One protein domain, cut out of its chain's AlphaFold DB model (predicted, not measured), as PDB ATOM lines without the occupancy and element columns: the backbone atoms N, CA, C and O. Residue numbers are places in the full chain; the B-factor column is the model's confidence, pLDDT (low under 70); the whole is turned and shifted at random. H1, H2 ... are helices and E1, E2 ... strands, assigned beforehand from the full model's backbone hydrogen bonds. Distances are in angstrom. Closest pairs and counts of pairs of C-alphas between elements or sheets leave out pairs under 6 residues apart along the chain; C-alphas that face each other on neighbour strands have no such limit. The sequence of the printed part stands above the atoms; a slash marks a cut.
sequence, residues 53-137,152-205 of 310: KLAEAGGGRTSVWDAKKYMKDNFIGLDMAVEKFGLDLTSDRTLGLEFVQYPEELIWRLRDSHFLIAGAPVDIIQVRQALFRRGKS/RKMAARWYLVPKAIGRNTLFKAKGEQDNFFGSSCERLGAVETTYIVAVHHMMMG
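Overview. This is residues 53 to 137 and 152 to 205 of the 310 residues of an uncharacterized protein of Parcubacteria group bacterium Gr01-1014_19 (UniProt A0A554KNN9). What is the main picture? A short two-stranded ribbon, E1 and E2, lies in the middle with helices round it: H2 and H5, side by side, are on one side, and H8, with H6 beside it and H3 about perpendicular to it, is on another. H7 lies off from this body after a long link. What is it made of? The printed part has 139 residues and is mostly helix, with eight named helices and two named strands in the order H1 H2 H3 H4 H5 E1 H6 E2 H7 H8; the sheet is antiparallel. It is compact, with a radius of gyration of the C-alphas of 15.0 A, and spans 41 by 38 by 27 A.

Arrangement. How do the first helices stand? H1, residues 53 to 56, is close to but not clearly touching H5, residues 104 to 110; their closest C-alphas, Leu 54 and Leu 106, are 7.1 A apart. H2, residues 64 to 74, touches H5 at a shallow tilt of 6 degrees, the same way, closest at C-alphas Tyr 70 and Trp 108, 5.8 A. H4, residues 91 to 97, touches no helix. How do the strands pair? E1, residues 114 to 118, and E2, residues 158 to 162, are antiparallel at 154 degrees, with N 115 and O 161 at 2.7 A and N 159 and O 117 at 2.9 A. What does H8, residues 190 to 204, touch? It touches H6, residues 124 to 133, at a shallow tilt of 26 degrees, the same way, closest at C-alphas Val 191 and Ile 124, 5.4 A. With residues 199 to 203 alone it touches H3, residues 78 to 85, about perpendicular at 85 degrees, closest at C-alphas Val 199 and Ala 81, 6.5 A. How are the helix backbones? In H3, H5, H6 and H8 every O i to N i+4 pair is within hydrogen-bond range; H1 is too short for one, and H2 has 5 of 7, H7, residues 174 to 181, 2 of 4, and H4 0 of 3, with 2 of 4 O i to N i+3 pairs.

Along the chain. Where are the anchors? H1 begins at C-alpha 53 (-21.408, -27.919, 27.462), and H8 ends at C-alpha 204 (-42.198, -24.964, 4.306). Which elements are longer? H8 measures 21.0 A, H6 14.3 A, E2 13.3 A, and H2 and E1 13.1 A each.

Size, cuts and confidence. Where is the cut? Residues 138 to 151 are not printed, and C-alphas 137 and 152 are 23.2 A apart. Where are the long link and low confidence? The link E2 to H7 is long, and pLDDT is under 70 at 29 residues, among them 165 to 186.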
ATOM      1  N   LYS A  53     -22.256 -26.966  26.734       71.88
ATOM      2  CA  LYS A  53     -21.408 -27.919  27.462       71.88
ATOM      3  C   LYS A  53     -21.313 -29.262  26.741       71.88
ATOM      4  O   LYS A  53     -20.237 -29.848  26.700       71.88
ATOM      5  N   LEU A  54     -22.414 -29.740  26.155       69.12
ATOM      6  CA  LEU A  54     -22.424 -30.976  25.363       69.12
ATOM      7  C   LEU A  54     -21.629 -30.849  24.057       69.12
ATOM      8  O   LEU A  54     -20.929 -31.788  23.683       69.12
ATOM      9  N   ALA A  55     -21.714 -29.709  23.370       65.44
ATOM     10  CA  ALA A  55     -20.949 -29.461  22.149       65.44
ATOM     11  C   ALA A  55     -19.439 -29.333  22.431       65.44
ATOM     12  O   ALA A  55     -18.620 -29.908  21.710       65.44
ATOM     13  N   GLU A  56     -19.068 -28.631  23.505       67.44
ATOM     14  CA  GLU A  56     -17.679 -28.413  23.932       67.44
ATOM     15  C   GLU A  56     -17.023 -29.673  24.518       67.44
ATOM     16  O   GLU A  56     -15.812 -29.846  24.385       67.44
ATOM     17  N   ALA A  57     -17.805 -30.589  25.104       70.44
ATOM     18  CA  ALA A  57     -17.314 -31.868  25.633       70.44
ATOM     19  C   ALA A  57     -16.759 -32.825  24.556       70.44
ATOM     20  O   ALA A  57     -16.177 -33.854  24.894       70.44
ATOM     21  N   GLY A  58     -16.875 -32.464  23.276       52.97
ATOM     22  CA  GLY A  58     -16.150 -33.100  22.186       52.97
ATOM     23  C   GLY A  58     -16.921 -34.223  21.497       52.97
ATOM     24  O   GLY A  58     -16.986 -35.353  21.967       52.97
ATOM     25  N   GLY A  59     -17.391 -33.931  20.282       61.31
ATOM     26  CA  GLY A  59     -17.350 -34.905  19.186       61.31
ATOM     27  C   GLY A  59     -18.425 -35.989  19.152       61.31
ATOM     28  O   GLY A  59     -18.195 -37.028  18.532       61.31
ATOM     29  N   GLY A  60     -19.597 -35.765  19.742       70.94
ATOM     30  CA  GLY A  60     -20.748 -36.619  19.460       70.94
ATOM     31  C   GLY A  60     -21.113 -36.571  17.974       70.94
ATOM     32  O   GLY A  60     -21.225 -35.493  17.389       70.94
ATOM     33  N   ARG A  61     -21.278 -37.741  17.352       85.38
ATOM     34  CA  ARG A  61     -21.815 -37.869  15.995       85.38
ATOM     35  C   ARG A  61     -23.118 -38.635  16.059       85.38
ATOM     36  O   ARG A  61     -23.166 -39.699  16.667       85.38
ATOM     37  N   THR A  62     -24.128 -38.127  15.374       92.38
ATOM     38  CA  THR A  62     -25.395 -38.835  15.197       92.38
ATOM     39  C   THR A  62     -25.492 -39.321  13.760       92.38
ATOM     40  O   THR A  62     -25.080 -38.623  12.824       92.38
ATOM     41  N   SER A  63     -26.025 -40.526  13.562       94.62
ATOM     42  CA  SER A  63     -26.327 -40.994  12.213       94.62
ATOM     43  C   SER A  63     -27.376 -40.073  11.575       94.62
ATOM     44  O   SER A  63     -28.253 -39.533  12.252       94.62
ATOM     45  N   VAL A  64     -27.316 -39.884  10.256       95.44
ATOM     46  CA  VAL A  64     -28.316 -39.065   9.546       95.44
ATOM     47  C   VAL A  64     -29.726 -39.641   9.725       95.44
ATOM     48  O   VAL A  64     -30.701 -38.896   9.816       95.44
ATOM     49  N   TRP A  65     -29.835 -40.970   9.819       95.94
ATOM     50  CA  TRP A  65     -31.104 -41.664  10.025       95.94
ATOM     51  C   TRP A  65     -31.710 -41.362  11.402       95.94
ATOM     52  O   TRP A  65     -32.877 -40.973  11.476       95.94
ATOM     53  N   ASP A  66     -30.915 -41.459  12.472       96.25
ATOM     54  CA  ASP A  66     -31.368 -41.147  13.833       96.25
ATOM     55  C   ASP A  66     -31.706 -39.662  13.966       96.25
ATOM     56  O   ASP A  66     -32.770 -39.300  14.469       96.25
ATOM     57  N   ALA A  67     -30.865 -38.787  13.412       96.31
ATOM     58  CA  ALA A  67     -31.124 -37.356  13.409       96.31
ATOM     59  C   ALA A  67     -32.449 -37.015  12.706       96.31
ATOM     60  O   ALA A  67     -33.251 -36.247  13.239       96.31
ATOM     61  N   LYS A  68     -32.733 -37.635  11.553       96.94
ATOM     62  CA  LYS A  68     -34.017 -37.490  10.852       96.94
ATOM     63  C   LYS A  68     -35.187 -37.997  11.694       96.94
ATOM     64  O   LYS A  68     -36.219 -37.332  11.772       96.94
ATOM     65  N   LYS A  69     -35.029 -39.147  12.355       97.12
ATOM     66  CA  LYS A  69     -36.043 -39.726  13.249       97.12
ATOM     67  C   LYS A  69     -36.370 -38.798  14.425       97.12
ATOM     68  O   LYS A  69     -37.541 -38.675  14.784       97.12
ATOM     69  N   TYR A  70     -35.369 -38.137  15.006       96.00
ATOM     70  CA  TYR A  70     -35.553 -37.218  16.132       96.00
ATOM     71  C   TYR A  70     -36.132 -35.869  15.719       96.00
ATOM     72  O   TYR A  70     -37.076 -35.396  16.350       96.00
ATOM     73  N   MET A  71     -35.608 -35.279  14.646       96.31
ATOM     74  CA  MET A  71     -35.998 -33.945  14.183       96.31
ATOM     75  C   MET A  71     -37.355 -33.929  13.461       96.31
ATOM     76  O   MET A  71     -38.022 -32.894  13.457       96.31
ATOM     77  N   LYS A  72     -37.789 -35.058  12.880       95.81
ATOM     78  CA  LYS A  72     -39.055 -35.192  12.132       95.81
ATOM     79  C   LYS A  72     -39.189 -34.101  11.057       95.81
ATOM     80  O   LYS A  72     -38.305 -33.973  10.215       95.81
ATOM     81  N   ASP A  73     -40.249 -33.297  11.111       94.81
ATOM     82  CA  ASP A  73     -40.531 -32.208  10.164       94.81
ATOM     83  C   ASP A  73     -39.506 -31.067  10.234       94.81
ATOM     84  O   ASP A  73     -39.437 -30.231   9.336       94.81
ATOM     85  N   ASN A  74     -38.672 -31.041  11.278       95.62
ATOM     86  CA  ASN A  74     -37.608 -30.055  11.430       95.62
ATOM     87  C   ASN A  74     -36.278 -30.517  10.815       95.62
ATOM     88  O   ASN A  74     -35.242 -29.887  11.028       95.62
ATOM     89  N   PHE A  75     -36.284 -31.621  10.066       96.44
ATOM     90  CA  PHE A  75     -35.131 -32.131   9.337       96.44
ATOM     91  C   PHE A  75     -35.191 -31.730   7.863       96.44
ATOM     92  O   PHE A  75     -36.108 -32.129   7.145       96.44
ATOM     93  N   ILE A  76     -34.171 -31.021   7.383       95.25
ATOM     94  CA  ILE A  76     -34.018 -30.693   5.965       95.25
ATOM     95  C   ILE A  76     -32.737 -31.340   5.444       95.25
ATOM     96  O   ILE A  76     -31.628 -30.842   5.650       95.25
ATOM     97  N   GLY A  77     -32.908 -32.479   4.772       94.56
ATOM     98  CA  GLY A  77     -31.819 -33.240   4.174       94.56
ATOM     99  C   GLY A  77     -31.298 -32.634   2.871       94.56
ATOM    100  O   GLY A  77     -31.900 -31.739   2.269       94.56
ATOM    101  N   LEU A  78     -30.152 -33.147   2.419       91.12
ATOM    102  CA  LEU A  78     -29.535 -32.711   1.169       91.12
ATOM    103  C   LEU A  78     -30.365 -33.108  -0.058       91.12
ATOM    104  O   LEU A  78     -30.414 -32.363  -1.030       91.12
ATOM    105  N   ASP A  79     -31.031 -34.258   0.008       90.12
ATOM    106  CA  ASP A  79     -31.978 -34.752  -0.993       90.12
ATOM    107  C   ASP A  79     -33.059 -33.710  -1.302       90.12
ATOM    108  O   ASP A  79     -33.276 -33.356  -2.461       90.12
ATOM    109  N   MET A  80     -33.654 -33.139  -0.255       87.44
ATOM    110  CA  MET A  80     -34.666 -32.092  -0.377       87.44
ATOM    111  C   MET A  80     -34.086 -30.814  -0.994       87.44
ATOM    112  O   MET A  80     -34.697 -30.211  -1.879       87.44
ATOM    113  N   ALA A  81     -32.889 -30.406  -0.565       84.25
ATOM    114  CA  ALA A  81     -32.224 -29.229  -1.113       84.25
ATOM    115  C   ALA A  81     -31.881 -29.409  -2.602       84.25
ATOM    116  O   ALA A  81     -32.168 -28.522  -3.403       84.25
ATOM    117  N   VAL A  82     -31.337 -30.561  -3.001       88.38
ATOM    118  CA  VAL A  82     -31.041 -30.892  -4.404       88.38
ATOM    119  C   VAL A  82     -32.314 -30.885  -5.237       88.38
ATOM    120  O   VAL A  82     -32.359 -30.217  -6.274       88.38
ATOM    121  N   GLU A  83     -33.370 -31.549  -4.765       87.94
ATOM    122  CA  GLU A  83     -34.642 -31.628  -5.479       87.94
ATOM    123  C   GLU A  83     -35.264 -30.243  -5.672       87.94
ATOM    124  O   GLU A  83     -35.716 -29.930  -6.774       87.94
ATOM    125  N   LYS A  84     -35.277 -29.385  -4.640       82.75
ATOM    126  CA  LYS A  84     -35.912 -28.058  -4.720       82.75
ATOM    127  C   LYS A  84     -35.049 -27.007  -5.408       82.75
ATOM    128  O   LYS A  84     -35.589 -26.179  -6.139       82.75
ATOM    129  N   PHE A  85     -33.730 -27.037  -5.249       80.25
ATOM    130  CA  PHE A  85     -32.839 -26.026  -5.835       80.25
ATOM    131  C   PHE A  85     -32.272 -26.437  -7.197       80.25
ATOM    132  O   PHE A  85     -31.742 -25.588  -7.914       80.25
ATOM    133  N   GLY A  86     -32.412 -27.708  -7.593       83.94
ATOM    134  CA  GLY A  86     -31.775 -28.220  -8.809       83.94
ATOM    135  C   GLY A  86     -30.261 -28.020  -8.754       83.94
ATOM    136  O   GLY A  86     -29.669 -27.491  -9.701       83.94
ATOM    137  N   LEU A  87     -29.668 -28.322  -7.593       81.06
ATOM    138  CA  LEU A  87     -28.228 -28.230  -7.374       81.06
ATOM    139  C   LEU A  87     -27.563 -29.496  -7.886       81.06
ATOM    140  O   LEU A  87     -27.982 -30.598  -7.549       81.06
ATOM    141  N   ASP A  88     -26.500 -29.319  -8.660       79.75
ATOM    142  CA  ASP A  88     -25.646 -30.419  -9.082       79.75
ATOM    143  C   ASP A  88     -24.543 -30.631  -8.034       79.75
ATOM    144  O   ASP A  88     -23.569 -29.866  -7.950       79.75
ATOM    145  N   LEU A  89     -24.753 -31.619  -7.163       79.44
ATOM    146  CA  LEU A  89     -23.829 -31.984  -6.095       79.44
ATOM    147  C   LEU A  89     -23.152 -33.313  -6.434       79.44
ATOM    148  O   LEU A  89     -23.800 -34.352  -6.516       79.44
ATOM    149  N   THR A  90     -21.830 -33.276  -6.599       74.56
ATOM    150  CA  THR A  90     -20.999 -34.476  -6.753       74.56
ATOM    151  C   THR A  90     -20.743 -35.135  -5.393       74.56
ATOM    152  O   THR A  90     -20.755 -34.456  -4.367       74.56
ATOM    153  N   SER A  91     -20.451 -36.438  -5.366       66.12
ATOM    154  CA  SER A  91     -20.184 -37.207  -4.133       66.12
ATOM    155  C   SER A  91     -19.091 -36.593  -3.247       66.12
ATOM    156  O   SER A  91     -19.250 -36.481  -2.035       66.12
ATOM    157  N   ASP A  92     -18.009 -36.098  -3.848       68.38
ATOM    158  CA  ASP A  92     -16.885 -35.507  -3.103       68.38
ATOM    159  C   ASP A  92     -17.276 -34.206  -2.388       68.38
ATOM    160  O   ASP A  92     -16.655 -33.791  -1.411       68.38
ATOM    161  N   ARG A  93     -18.341 -33.554  -2.861       73.19
ATOM    162  CA  ARG A  93     -18.870 -32.315  -2.288       73.19
ATOM    163  C   ARG A  93     -19.781 -32.562  -1.087       73.19
ATOM    164  O   ARG A  93     -20.213 -31.594  -0.471       73.19
ATOM    165  N   THR A  94     -20.062 -33.818  -0.739       80.25
ATOM    166  CA  THR A  94     -20.979 -34.183   0.352       80.25
ATOM    167  C   THR A  94     -20.312 -34.964   1.482       80.25
ATOM    168  O   THR A  94     -21.003 -35.364   2.412       80.25
ATOM    169  N   LEU A  95     -18.985 -35.143   1.454       78.50
ATOM    170  CA  LEU A  95     -18.231 -35.911   2.463       78.50
ATOM    171  C   LEU A  95     -18.471 -35.425   3.908       78.50
ATOM    172  O   LEU A  95     -18.495 -36.216   4.844       78.50
ATOM    173  N   GLY A  96     -18.723 -34.129   4.113       80.69
ATOM    174  CA  GLY A  96     -19.051 -33.581   5.435       80.69
ATOM    175  C   GLY A  96     -20.502 -33.794   5.888       80.69
ATOM    176  O   GLY A  96     -20.879 -33.317   6.955       80.69
ATOM    177  N   LEU A  97     -21.334 -34.491   5.113       90.31
ATOM    178  CA  LEU A  97     -22.743 -34.752   5.434       90.31
ATOM    179  C   LEU A  97     -23.034 -36.218   5.770       90.31
ATOM    180  O   LEU A  97     -24.172 -36.533   6.109       90.31
ATOM    181  N   GLU A  98     -22.025 -37.092   5.733       89.75
ATOM    182  CA  GLU A  98     -22.159 -38.519   6.062       89.75
ATOM    183  C   GLU A  98     -22.692 -38.757   7.483       89.75
ATOM    184  O   GLU A  98     -23.450 -39.694   7.725       89.75
ATOM    185  N   PHE A  99     -22.325 -37.876   8.415       91.44
ATOM    186  CA  PHE A  99     -22.766 -37.901   9.806       91.44
ATOM    187  C   PHE A  99     -23.134 -36.496  10.267       91.44
ATOM    188  O   PHE A  99     -22.543 -35.514   9.816       91.44
ATOM    189  N   VAL A 100     -24.069 -36.405  11.207       92.69
ATOM    190  CA  VAL A 100     -24.412 -35.146  11.866       92.69
ATOM    191  C   VAL A 100     -23.381 -34.860  12.951       92.69
ATOM    192  O   VAL A 100     -23.187 -35.686  13.841       92.69
ATOM    193  N   GLN A 101     -22.726 -33.695  12.894       89.69
ATOM    194  CA  GLN A 101     -21.676 -33.283  13.844       89.69
ATOM    195  C   GLN A 101     -22.224 -32.810  15.203       89.69
ATOM    196  O   GLN A 101     -21.634 -31.946  15.849       89.69
ATOM    197  N   TYR A 102     -23.362 -33.358  15.621       88.75
ATOM    198  CA  TYR A 102     -24.006 -33.055  16.890       88.75
ATOM    199  C   TYR A 102     -24.288 -34.365  17.638       88.75
ATOM    200  O   TYR A 102     -24.691 -35.345  16.994       88.75
ATOM    201  N   PRO A 103     -24.094 -34.403  18.971       89.50
ATOM    202  CA  PRO A 103     -24.474 -35.550  19.786       89.50
ATOM    203  C   PRO A 103     -25.984 -35.786  19.738       89.50
ATOM    204  O   PRO A 103     -26.776 -34.851  19.586       89.50
ATOM    205  N   GLU A 104     -26.373 -37.042  19.906       91.75
ATOM    206  CA  GLU A 104     -27.766 -37.475  19.850       91.75
ATOM    207  C   GLU A 104     -28.613 -36.765  20.908       91.75
ATOM    208  O   GLU A 104     -29.711 -36.289  20.618       91.75
ATOM    209  N   GLU A 105     -28.071 -36.606  22.114       89.81
ATOM    210  CA  GLU A 105     -28.727 -35.938  23.233       89.81
ATOM    211  C   GLU A 105     -29.050 -34.476  22.904       89.81
ATOM    212  O   GLU A 105     -30.113 -33.971  23.275       89.81
ATOM    213  N   LEU A 106     -28.156 -33.799  22.176       87.94
ATOM    214  CA  LEU A 106     -28.353 -32.418  21.749       87.94
ATOM    215  C   LEU A 106     -29.455 -32.322  20.692       87.94
ATOM    216  O   LEU A 106     -30.358 -31.494  20.824       87.94
ATOM    217  N   ILE A 107     -29.415 -33.191  19.676       92.19
ATOM    218  CA  ILE A 107     -30.447 -33.243  18.631       92.19
ATOM    219  C   ILE A 107     -31.807 -33.537  19.259       92.19
ATOM    220  O   ILE A 107     -32.784 -32.846  18.978       92.19
ATOM    221  N   TRP A 108     -31.870 -34.526  20.151       91.38
ATOM    222  CA  TRP A 108     -33.099 -34.887  20.837       91.38
ATOM    223  C   TRP A 108     -33.668 -33.715  21.631       91.38
ATOM    224  O   TRP A 108     -34.866 -33.461  21.539       91.38
ATOM    225  N   ARG A 109     -32.843 -32.979  22.384       87.94
ATOM    226  CA  ARG A 109     -33.292 -31.822  23.177       87.94
ATOM    227  C   ARG A 109     -33.771 -30.660  22.314       87.94
ATOM    228  O   ARG A 109     -34.789 -30.056  22.632       87.94
ATOM    229  N   LEU A 110     -33.070 -30.366  21.220       88.81
ATOM    230  CA  LEU A 110     -33.338 -29.192  20.385       88.81
ATOM    231  C   LEU A 110     -34.335 -29.444  19.246       88.81
ATOM    232  O   LEU A 110     -34.706 -28.501  18.546       88.81
ATOM    233  N   ARG A 111     -34.825 -30.677  19.080       93.75
ATOM    234  CA  ARG A 111     -35.726 -31.076  17.984       93.75
ATOM    235  C   ARG A 111     -36.975 -30.210  17.827       93.75
ATOM    236  O   ARG A 111     -37.474 -30.078  16.715       93.75
ATOM    237  N   ASP A 112     -37.494 -29.648  18.918       91.81
ATOM    238  CA  ASP A 112     -38.744 -28.883  18.915       91.81
ATOM    239  C   ASP A 112     -38.493 -27.378  18.696       91.81
ATOM    240  O   ASP A 112     -39.360 -26.687  18.156       91.81
ATOM    241  N   SER A 113     -37.293 -26.886  19.021       87.56
ATOM    242  CA  SER A 113     -36.901 -25.470  18.949       87.56
ATOM    243  C   SER A 113     -35.994 -25.128  17.763       87.56
ATOM    244  O   SER A 113     -35.855 -23.950  17.431       87.56
ATOM    245  N   HIS A 114     -35.406 -26.126  17.097       91.44
ATOM    246  CA  HIS A 114     -34.452 -25.940  16.003       91.44
ATOM    247  C   HIS A 114     -34.835 -26.740  14.756       91.44
ATOM    248  O   HIS A 114     -35.544 -27.742  14.823       91.44
ATOM    249  N   PHE A 115     -34.326 -26.289  13.616       93.62
ATOM    250  CA  PHE A 115     -34.199 -27.036  12.376       93.62
ATOM    251  C   PHE A 115     -32.794 -27.613  12.258       93.62
ATOM    252  O   PHE A 115     -31.818 -26.959  12.619       93.62
ATOM    253  N   LEU A 116     -32.685 -28.814  11.699       95.25
ATOM    254  CA  LEU A 116     -31.421 -29.435  11.325       95.25
ATOM    255  C   LEU A 116     -31.347 -29.471   9.802       95.25
ATOM    256  O   LEU A 116     -32.122 -30.178   9.159       95.25
ATOM    257  N   ILE A 117     -30.441 -28.682   9.230       95.19
ATOM    258  CA  ILE A 117     -30.393 -28.392   7.796       95.19
ATOM    259  C   ILE A 117     -29.046 -28.828   7.223       95.19
ATOM    260  O   ILE A 117     -27.990 -28.436   7.722       95.19
ATOM    261  N   ALA A 118     -29.073 -29.615   6.150       95.44
ATOM    262  CA  ALA A 118     -27.882 -29.973   5.391       95.44
ATOM    263  C   ALA A 118     -27.400 -28.782   4.547       95.44
ATOM    264  O   ALA A 118     -28.113 -28.288   3.669       95.44
ATOM    265  N   GLY A 119     -26.170 -28.334   4.789       93.50
ATOM    266  CA  GLY A 119     -25.507 -27.310   3.991       93.50
ATOM    267  C   GLY A 119     -24.996 -27.862   2.671       93.50
ATOM    268  O   GLY A 119     -24.158 -28.760   2.663       93.50
ATOM    269  N   ALA A 120     -25.464 -27.309   1.556       91.94
ATOM    270  CA  ALA A 120     -24.904 -27.597   0.242       91.94
ATOM    271  C   ALA A 120     -23.745 -26.629  -0.056       91.94
ATOM    272  O   ALA A 120     -23.853 -25.447   0.272       91.94
ATOM    273  N   PRO A 121     -22.659 -27.072  -0.716       92.31
ATOM    274  CA  PRO A 121     -21.526 -26.212  -1.046       92.31
ATOM    275  C   PRO A 121     -21.817 -25.303  -2.243       92.31
ATOM    276  O   PRO A 121     -21.293 -25.485  -3.349       92.31
ATOM    277  N   VAL A 122     -22.671 -24.315  -1.994       91.94
ATOM    278  CA  VAL A 122     -23.117 -23.290  -2.938       91.94
ATOM    279  C   VAL A 122     -22.741 -21.900  -2.446       91.94
ATOM    280  O   VAL A 122     -22.496 -21.703  -1.258       91.94
ATOM    281  N   ASP A 123     -22.691 -20.945  -3.365       92.44
ATOM    282  CA  ASP A 123     -22.562 -19.521  -3.058       92.44
ATOM    283  C   ASP A 123     -23.918 -18.783  -3.170       92.44
ATOM    284  O   ASP A 123     -24.930 -19.355  -3.594       92.44
ATOM    285  N   ILE A 124     -23.963 -17.505  -2.775       89.88
ATOM    286  CA  ILE A 124     -25.202 -16.700  -2.784       89.88
ATOM    287  C   ILE A 124     -25.761 -16.557  -4.206       89.88
ATOM    288  O   ILE A 124     -26.980 -16.571  -4.404       89.88
ATOM    289  N   ILE A 125     -24.883 -16.440  -5.203       90.38
ATOM    290  CA  ILE A 125     -25.263 -16.266  -6.608       90.38
ATOM    291  C   ILE A 125     -25.968 -17.531  -7.110       90.38
ATOM    292  O   ILE A 125     -27.019 -17.444  -7.748       90.38
ATOM    293  N   GLN A 126     -25.444 -18.711  -6.775       91.00
ATOM    294  CA  GLN A 126     -26.046 -19.998  -7.114       91.00
ATOM    295  C   GLN A 126     -27.407 -20.195  -6.433       91.00
ATOM    296  O   GLN A 126     -28.355 -20.634  -7.090       91.00
ATOM    297  N   VAL A 127     -27.540 -19.829  -5.150       89.38
ATOM    298  CA  VAL A 127     -28.830 -19.868  -4.431       89.38
ATOM    299  C   VAL A 127     -29.854 -18.972  -5.124       89.38
ATOM    300  O   VAL A 127     -30.974 -19.403  -5.405       89.38
ATOM    301  N   ARG A 128     -29.456 -17.747  -5.482       88.62
ATOM    302  CA  ARG A 128     -30.300 -16.801  -6.217       88.62
ATOM    303  C   ARG A 128     -30.754 -17.369  -7.561       88.62
ATOM    304  O   ARG A 128     -31.942 -17.362  -7.868       88.62
ATOM    305  N   GLN A 129     -29.829 -17.893  -8.362       88.25
ATOM    306  CA  GLN A 129     -30.155 -18.495  -9.658       88.25
ATOM    307  C   GLN A 129     -31.112 -19.683  -9.518       88.25
ATOM    308  O   GLN A 129     -31.995 -19.872 -10.354       88.25
ATOM    309  N   ALA A 130     -30.956 -20.498  -8.474       87.00
ATOM    310  CA  ALA A 130     -31.864 -21.601  -8.188       87.00
ATOM    311  C   ALA A 130     -33.279 -21.114  -7.828       87.00
ATOM    312  O   ALA A 130     -34.251 -21.630  -8.378       87.00
ATOM    313  N   LEU A 131     -33.404 -20.082  -6.988       85.88
ATOM    314  CA  LEU A 131     -34.693 -19.457  -6.677       85.88
ATOM    315  C   LEU A 131     -35.364 -18.870  -7.931       85.88
ATOM    316  O   LEU A 131     -36.552 -19.101  -8.159       85.88
ATOM    317  N   PHE A 132     -34.595 -18.187  -8.784       86.62
ATOM    318  CA  PHE A 132     -35.097 -17.606 -10.033       86.62
ATOM    319  C   PHE A 132     -35.605 -18.685 -10.999       86.62
ATOM    320  O   PHE A 132     -36.713 -18.578 -11.520       86.62
ATOM    321  N   ARG A 133     -34.849 -19.781 -11.174       86.75
ATOM    322  CA  ARG A 133     -35.273 -20.941 -11.984       86.75
ATOM    323  C   ARG A 133     -36.577 -21.575 -11.487       86.75
ATOM    324  O   ARG A 133     -37.266 -22.229 -12.261       86.75
ATOM    325  N   ARG A 134     -36.930 -21.376 -10.215       84.50
ATOM    326  CA  ARG A 134     -38.187 -21.834  -9.602       84.50
ATOM    327  C   ARG A 134     -39.309 -20.796  -9.649       84.50
ATOM    328  O   ARG A 134     -40.327 -20.985  -8.990       84.50
ATOM    329  N   GLY A 135     -39.129 -19.712 -10.404       83.25
ATOM    330  CA  GLY A 135     -40.132 -18.663 -10.570       83.25
ATOM    331  C   GLY A 135     -40.357 -17.830  -9.310       83.25
ATOM    332  O   GLY A 135     -41.401 -17.194  -9.182       83.25
ATOM    333  N   LYS A 136     -39.419 -17.837  -8.353       81.19
ATOM    334  CA  LYS A 136     -39.495 -16.937  -7.200       81.19
ATOM    335  C   LYS A 136     -39.049 -15.540  -7.622       81.19
ATOM    336  O   LYS A 136     -37.992 -15.389  -8.233       81.19
ATOM    337  N   SER A 137     -39.858 -14.534  -7.284       74.44
ATOM    338  CA  SER A 137     -39.475 -13.129  -7.436       74.44
ATOM    339  C   SER A 137     -38.306 -12.845  -6.501       74.44
ATOM    340  O   SER A 137     -38.378 -13.108  -5.296       74.44
ATOM    341  N   ARG A 152     -18.097 -16.866  -1.918       91.75
ATOM    342  CA  ARG A 152     -17.679 -17.882  -0.955       91.75
ATOM    343  C   ARG A 152     -18.678 -19.031  -1.023       91.75
ATOM    344  O   ARG A 152     -19.884 -18.819  -0.957       91.75
ATOM    345  N   LYS A 153     -18.172 -20.254  -1.143       91.94
ATOM    346  CA  LYS A 153     -19.014 -21.443  -1.028       91.94
ATOM    347  C   LYS A 153     -19.239 -21.772   0.437       91.94
ATOM    348  O   LYS A 153     -18.303 -21.734   1.237       91.94
ATOM    349  N   MET A 154     -20.474 -22.117   0.758       90.12
ATOM    350  CA  MET A 154     -20.850 -22.684   2.044       90.12
ATOM    351  C   MET A 154     -20.124 -24.016   2.280       90.12
ATOM    352  O   MET A 154     -19.815 -24.753   1.341       90.12
ATOM    353  N   ALA A 155     -19.837 -24.330   3.542       90.56
ATOM    354  CA  ALA A 155     -19.281 -25.626   3.908       90.56
ATOM    355  C   ALA A 155     -20.354 -26.725   3.823       90.56
ATOM    356  O   ALA A 155     -21.492 -26.534   4.253       90.56
ATOM    357  N   ALA A 156     -19.977 -27.897   3.310       91.56
ATOM    358  CA  ALA A 156     -20.850 -29.065   3.294       91.56
ATOM    359  C   ALA A 156     -20.870 -29.727   4.678       91.56
ATOM    360  O   ALA A 156     -19.967 -30.491   5.009       91.56
ATOM    361  N   ARG A 157     -21.863 -29.391   5.504       92.75
ATOM    362  CA  ARG A 157     -22.033 -29.911   6.871       92.75
ATOM    363  C   ARG A 157     -23.454 -29.688   7.377       92.75
ATOM    364  O   ARG A 157     -24.249 -29.025   6.713       92.75
ATOM    365  N   TRP A 158     -23.761 -30.201   8.562       93.50
ATOM    366  CA  TRP A 158     -25.056 -29.995   9.199       93.50
ATOM    367  C   TRP A 158     -25.093 -28.694   9.999       93.50
ATOM    368  O   TRP A 158     -24.130 -28.345  10.675       93.50
ATOM    369  N   TYR A 159     -26.220 -27.990   9.917       92.38
ATOM    370  CA  TYR A 159     -26.470 -26.733  10.614       92.38
ATOM    371  C   TYR A 159     -27.697 -26.880  11.500       92.38
ATOM    372  O   TYR A 159     -28.784 -27.189  11.006       92.38
ATOM    373  N   LEU A 160     -27.530 -26.639  12.798       90.56
ATOM    374  CA  LEU A 160     -28.637 -26.535  13.737       90.56
ATOM    375  C   LEU A 160     -29.056 -25.065  13.861       90.56
ATOM    376  O   LEU A 160     -28.263 -24.221  14.271       90.56
ATOM    377  N   VAL A 161     -30.282 -24.752  13.447       88.50
ATOM    378  CA  VAL A 161     -30.771 -23.378  13.266       88.50
ATOM    379  C   VAL A 161     -32.030 -23.169  14.101       88.50
ATOM    380  O   VAL A 161     -32.980 -23.929  13.931       88.50
ATOM    381  N   PRO A 162     -32.102 -22.158  14.978       86.19
ATOM    382  CA  PRO A 162     -33.290 -21.932  15.795       86.19
ATOM    383  C   PRO A 162     -34.505 -21.558  14.932       86.19
ATOM    384  O   PRO A 162     -34.386 -20.819  13.954       86.19
ATOM    385  N   LYS A 163     -35.695 -22.041  15.312       86.25
ATOM    386  CA  LYS A 163     -36.977 -21.695  14.661       86.25
ATOM    387  C   LYS A 163     -37.380 -20.245  14.890       86.25
ATOM    388  O   LYS A 163     -38.056 -19.644  14.061       86.25
ATOM    389  N   ALA A 164     -36.999 -19.708  16.041       77.12
ATOM    390  CA  ALA A 164     -37.275 -18.344  16.435       77.12
ATOM    391  C   ALA A 164     -35.963 -17.684  16.839       77.12
ATOM    392  O   ALA A 164     -35.251 -18.168  17.714       77.12
ATOM    393  N   ILE A 165     -35.663 -16.555  16.210       68.69
ATOM    394  CA  ILE A 165     -34.695 -15.606  16.744       68.69
ATOM    395  C   ILE A 165     -35.502 -14.682  17.659       68.69
ATOM    396  O   ILE A 165     -36.572 -14.216  17.259       68.69
ATOM    397  N   GLY A 166     -35.041 -14.455  18.892       59.88
ATOM    398  CA  GLY A 166     -35.751 -13.607  19.855       59.88
ATOM    399  C   GLY A 166     -36.170 -12.258  19.249       59.88
ATOM    400  O   GLY A 166     -35.469 -11.693  18.407       59.88
ATOM    401  N   ARG A 167     -37.343 -11.742  19.648       54.66
ATOM    402  CA  ARG A 167     -37.878 -10.472  19.122       54.66
ATOM    403  C   ARG A 167     -36.834  -9.346  19.300       54.66
ATOM    404  O   ARG A 167     -36.183  -9.257  20.338       54.66
ATOM    405  N   ASN A 168     -36.702  -8.474  18.294       54.31
ATOM    406  CA  ASN A 168     -35.815  -7.290  18.260       54.31
ATOM    407  C   ASN A 168     -34.301  -7.519  18.073       54.31
ATOM    408  O   ASN A 168     -33.517  -6.660  18.472       54.31
ATOM    409  N   THR A 169     -33.840  -8.595  17.434       55.78
ATOM    410  CA  THR A 169     -32.399  -8.739  17.117       55.78
ATOM    411  C   THR A 169     -31.875  -7.743  16.092       55.78
ATOM    412  O   THR A 169     -30.715  -7.349  16.180       55.78
ATOM    413  N   LEU A 170     -32.733  -7.279  15.182       51.56
ATOM    414  CA  LEU A 170     -32.401  -6.326  14.117       51.56
ATOM    415  C   LEU A 170     -31.659  -5.075  14.588       51.56
ATOM    416  O   LEU A 170     -30.889  -4.517  13.818       51.56
ATOM    417  N   PHE A 171     -31.894  -4.632  15.824       56.53
ATOM    418  CA  PHE A 171     -31.346  -3.374  16.337       56.53
ATOM    419  C   PHE A 171     -30.214  -3.546  17.345       56.53
ATOM    420  O   PHE A 171     -29.706  -2.558  17.876       56.53
ATOM    421  N   LYS A 172     -29.844  -4.796  17.615       61.62
ATOM    422  CA  LYS A 172     -28.888  -5.155  18.652       61.62
ATOM    423  C   LYS A 172     -27.467  -5.141  18.120       61.62
ATOM    424  O   LYS A 172     -27.222  -5.511  16.971       61.62
ATOM    425  N   ALA A 173     -26.538  -4.706  18.964       63.69
ATOM    426  CA  ALA A 173     -25.120  -4.707  18.630       63.69
ATOM    427  C   ALA A 173     -24.623  -6.142  18.391       63.69
ATOM    428  O   ALA A 173     -25.224  -7.111  18.853       63.69
ATOM    429  N   LYS A 174     -23.485  -6.295  17.708       63.03
ATOM    430  CA  LYS A 174     -22.894  -7.606  17.387       63.03
ATOM    431  C   LYS A 174     -22.819  -8.549  18.596       63.03
ATOM    432  O   LYS A 174     -23.314  -9.666  18.512       63.03
ATOM    433  N   GLY A 175     -22.277  -8.074  19.720       64.75
ATOM    434  CA  GLY A 175     -22.158  -8.877  20.944       64.75
ATOM    435  C   GLY A 175     -23.504  -9.209  21.596       64.75
ATOM    436  O   GLY A 175     -23.644 -10.239  22.245       64.75
ATOM    437  N   GLU A 176     -24.523  -8.378  21.386       61.38
ATOM    438  CA  GLU A 176     -25.879  -8.679  21.837       61.38
ATOM    439  C   GLU A 176     -26.529  -9.734  20.938       61.38
ATOM    440  O   GLU A 176     -27.196 -10.619  21.460       61.38
ATOM    441  N   GLN A 177     -26.311  -9.692  19.617       62.38
ATOM    442  CA  GLN A 177     -26.779 -10.728  18.688       62.38
ATOM    443  C   GLN A 177     -26.099 -12.081  18.912       62.38
ATOM    444  O   GLN A 177     -26.756 -13.111  18.771       62.38
ATOM    445  N   ASP A 178     -24.831 -12.094  19.320       64.25
ATOM    446  CA  ASP A 178     -24.133 -13.330  19.691       64.25
ATOM    447  C   ASP A 178     -24.827 -14.040  20.877       64.25
ATOM    448  O   ASP A 178     -24.861 -15.270  20.935       64.25
ATOM    449  N   ASN A 179     -25.506 -13.292  21.760       59.88
ATOM    450  CA  ASN A 179     -26.361 -13.879  22.799       59.88
ATOM    451  C   ASN A 179     -27.668 -14.476  22.245       59.88
ATOM    452  O   ASN A 179     -28.233 -15.355  22.886       59.88
ATOM    453  N   PHE A 180     -28.147 -14.040  21.073       57.28
ATOM    454  CA  PHE A 180     -29.395 -14.534  20.468       57.28
ATOM    455  C   PHE A 180     -29.228 -15.824  19.680       57.28
ATOM    456  O   PHE A 180     -30.098 -16.689  19.750       57.28
ATOM    457  N   PHE A 181     -28.134 -15.954  18.928       56.19
ATOM    458  CA  PHE A 181     -27.842 -17.204  18.222       56.19
ATOM    459  C   PHE A 181     -27.424 -18.304  19.197       56.19
ATOM    460  O   PHE A 181     -27.708 -19.475  18.966       56.19
ATOM    461  N   GLY A 182     -26.872 -17.911  20.342       55.75
ATOM    462  CA  GLY A 182     -26.450 -18.805  21.398       55.75
ATOM    463  C   GLY A 182     -25.207 -19.600  21.017       55.75
ATOM    464  O   GLY A 182     -25.019 -19.975  19.873       55.75
ATOM    465  N   SER A 183     -24.324 -19.880  21.969       54.22
ATOM    466  CA  SER A 183     -23.038 -20.541  21.685       54.22
ATOM    467  C   SER A 183     -23.175 -21.993  21.207       54.22
ATOM    468  O   SER A 183     -22.192 -22.575  20.763       54.22
ATOM    469  N   SER A 184     -24.376 -22.582  21.288       52.91
ATOM    470  CA  SER A 184     -24.692 -23.902  20.730       52.91
ATOM    471  C   SER A 184     -25.013 -23.855  19.238       52.91
ATOM    472  O   SER A 184     -24.866 -24.872  18.562       52.91
ATOM    473  N   CYS A 185     -25.463 -22.706  18.723       60.50
ATOM    474  CA  CYS A 185     -25.688 -22.524  17.297       60.50
ATOM    475  C   CYS A 185     -24.532 -21.723  16.734       60.50
ATOM    476  O   CYS A 185     -24.194 -20.632  17.192       60.50
ATOM    477  N   GLU A 186     -23.912 -22.270  15.706       66.69
ATOM    478  CA  GLU A 186     -22.833 -21.558  15.068       66.69
ATOM    479  C   GLU A 186     -23.334 -20.275  14.417       66.69
ATOM    480  O   GLU A 186     -24.395 -20.238  13.787       66.69
ATOM    481  N   ARG A 187     -22.529 -19.220  14.541       73.00
ATOM    482  CA  ARG A 187     -22.785 -17.977  13.833       73.00
ATOM    483  C   ARG A 187     -22.765 -18.245  12.333       73.00
ATOM    484  O   ARG A 187     -21.734 -18.582  11.754       73.00
ATOM    485  N   LEU A 188     -23.919 -18.066  11.702       81.75
ATOM    486  CA  LEU A 188     -24.050 -18.232  10.266       81.75
ATOM    487  C   LEU A 188     -23.384 -17.054   9.544       81.75
ATOM    488  O   LEU A 188     -23.582 -15.881   9.883       81.75
ATOM    489  N   GLY A 189     -22.597 -17.367   8.521       83.56
ATOM    490  CA  GLY A 189     -22.162 -16.374   7.550       83.56
ATOM    491  C   GLY A 189     -23.297 -15.989   6.601       83.56
ATOM    492  O   GLY A 189     -24.427 -16.482   6.690       83.56
ATOM    493  N   ALA A 190     -23.005 -15.073   5.685       84.81
ATOM    494  CA  ALA A 190     -23.964 -14.550   4.722       84.81
ATOM    495  C   ALA A 190     -24.474 -15.628   3.779       84.81
ATOM    496  O   ALA A 190     -25.676 -15.721   3.529       84.81
ATOM    497  N   VAL A 191     -23.568 -16.476   3.304       88.94
ATOM    498  CA  VAL A 191     -23.896 -17.575   2.399       88.94
ATOM    499  C   VAL A 191     -24.774 -18.598   3.108       88.94
ATOM    500  O   VAL A 191     -25.829 -18.959   2.594       88.94
ATOM    501  N   GLU A 192     -24.377 -19.002   4.318       89.50
ATOM    502  CA  GLU A 192     -25.106 -19.963   5.142       89.50
ATOM    503  C   GLU A 192     -26.521 -19.463   5.442       89.50
ATOM    504  O   GLU A 192     -27.492 -20.177   5.210       89.50
ATOM    505  N   THR A 193     -26.642 -18.210   5.890       87.44
ATOM    506  CA  THR A 193     -27.931 -17.576   6.200       87.44
ATOM    507  C   THR A 193     -28.820 -17.499   4.961       87.44
ATOM    508  O   THR A 193     -29.987 -17.886   5.015       87.44
ATOM    509  N   THR A 194     -28.265 -17.050   3.830       87.44
ATOM    510  CA  THR A 194     -28.979 -16.957   2.546       87.44
ATOM    511  C   THR A 194     -29.525 -18.316   2.130       87.44
ATOM    512  O   THR A 194     -30.714 -18.443   1.834       87.44
ATOM    513  N   TYR A 195     -28.669 -19.338   2.136       91.25
ATOM    514  CA  TYR A 195     -29.034 -20.698   1.771       91.25
ATOM    515  C   TYR A 195     -30.110 -21.263   2.703       91.25
ATOM    516  O   TYR A 195     -31.142 -21.722   2.226       91.25
ATOM    517  N   ILE A 196     -29.917 -21.180   4.021       91.12
ATOM    518  CA  ILE A 196     -30.839 -21.729   5.026       91.12
ATOM    519  C   ILE A 196     -32.231 -21.099   4.915       91.12
ATOM    520  O   ILE A 196     -33.233 -21.815   4.873       91.12
ATOM    521  N   VAL A 197     -32.304 -19.770   4.826       88.62
ATOM    522  CA  VAL A 197     -33.577 -19.042   4.725       88.62
ATOM    523  C   VAL A 197     -34.289 -19.375   3.413       88.62
ATOM    524  O   VAL A 197     -35.497 -19.630   3.415       88.62
ATOM    525  N   ALA A 198     -33.546 -19.429   2.304       89.12
ATOM    526  CA  ALA A 198     -34.085 -19.820   1.010       89.12
ATOM    527  C   ALA A 198     -34.620 -21.257   1.036       89.12
ATOM    528  O   ALA A 198     -35.748 -21.504   0.606       89.12
ATOM    529  N   VAL A 199     -33.827 -22.202   1.548       91.00
ATOM    530  CA  VAL A 199     -34.180 -23.623   1.603       91.00
ATOM    531  C   VAL A 199     -35.409 -23.846   2.461       91.00
ATOM    532  O   VAL A 199     -36.360 -24.476   2.002       91.00
ATOM    533  N   HIS A 200     -35.437 -23.273   3.661       90.88
ATOM    534  CA  HIS A 200     -36.595 -23.372   4.534       90.88
ATOM    535  C   HIS A 200     -37.861 -22.842   3.853       90.88
ATOM    536  O   HIS A 200     -38.882 -23.521   3.850       90.88
ATOM    537  N   HIS A 201     -37.811 -21.661   3.230       88.50
ATOM    538  CA  HIS A 201     -38.978 -21.105   2.545       88.50
ATOM    539  C   HIS A 201     -39.454 -21.977   1.379       88.50
ATOM    540  O   HIS A 201     -40.655 -22.155   1.189       88.50
ATOM    541  N   MET A 202     -38.528 -22.551   0.610       86.88
ATOM    542  CA  MET A 202     -38.871 -23.462  -0.483       86.88
ATOM    543  C   MET A 202     -39.532 -24.753   0.009       86.88
ATOM    544  O   MET A 202     -40.364 -25.308  -0.706       86.88
ATOM    545  N   MET A 203     -39.173 -25.216   1.206       88.44
ATOM    546  CA  MET A 203     -39.703 -26.445   1.802       88.44
ATOM    547  C   MET A 203     -41.023 -26.224   2.539       88.44
ATOM    548  O   MET A 203     -41.980 -26.958   2.319       88.44
ATOM    549  N   MET A 204     -41.079 -25.203   3.390       88.38
ATOM    550  CA  MET A 204     -42.198 -24.964   4.306       88.38
ATOM    551  C   MET A 204     -43.238 -23.999   3.727       88.38
ATOM    552  O   MET A 204     -44.315 -23.836   4.291       88.38
ATOM    553  N   GLY A 205     -42.918 -23.302   2.633       87.88
ATOM    554  CA  GLY A 205     -43.775 -22.266   2.049       87.88
ATOM    555  C   GLY A 205     -43.870 -20.987   2.887       87.88
ATOM    556  O   GLY A 205     -44.575 -20.057   2.505       87.88
TER     557      GLY A 205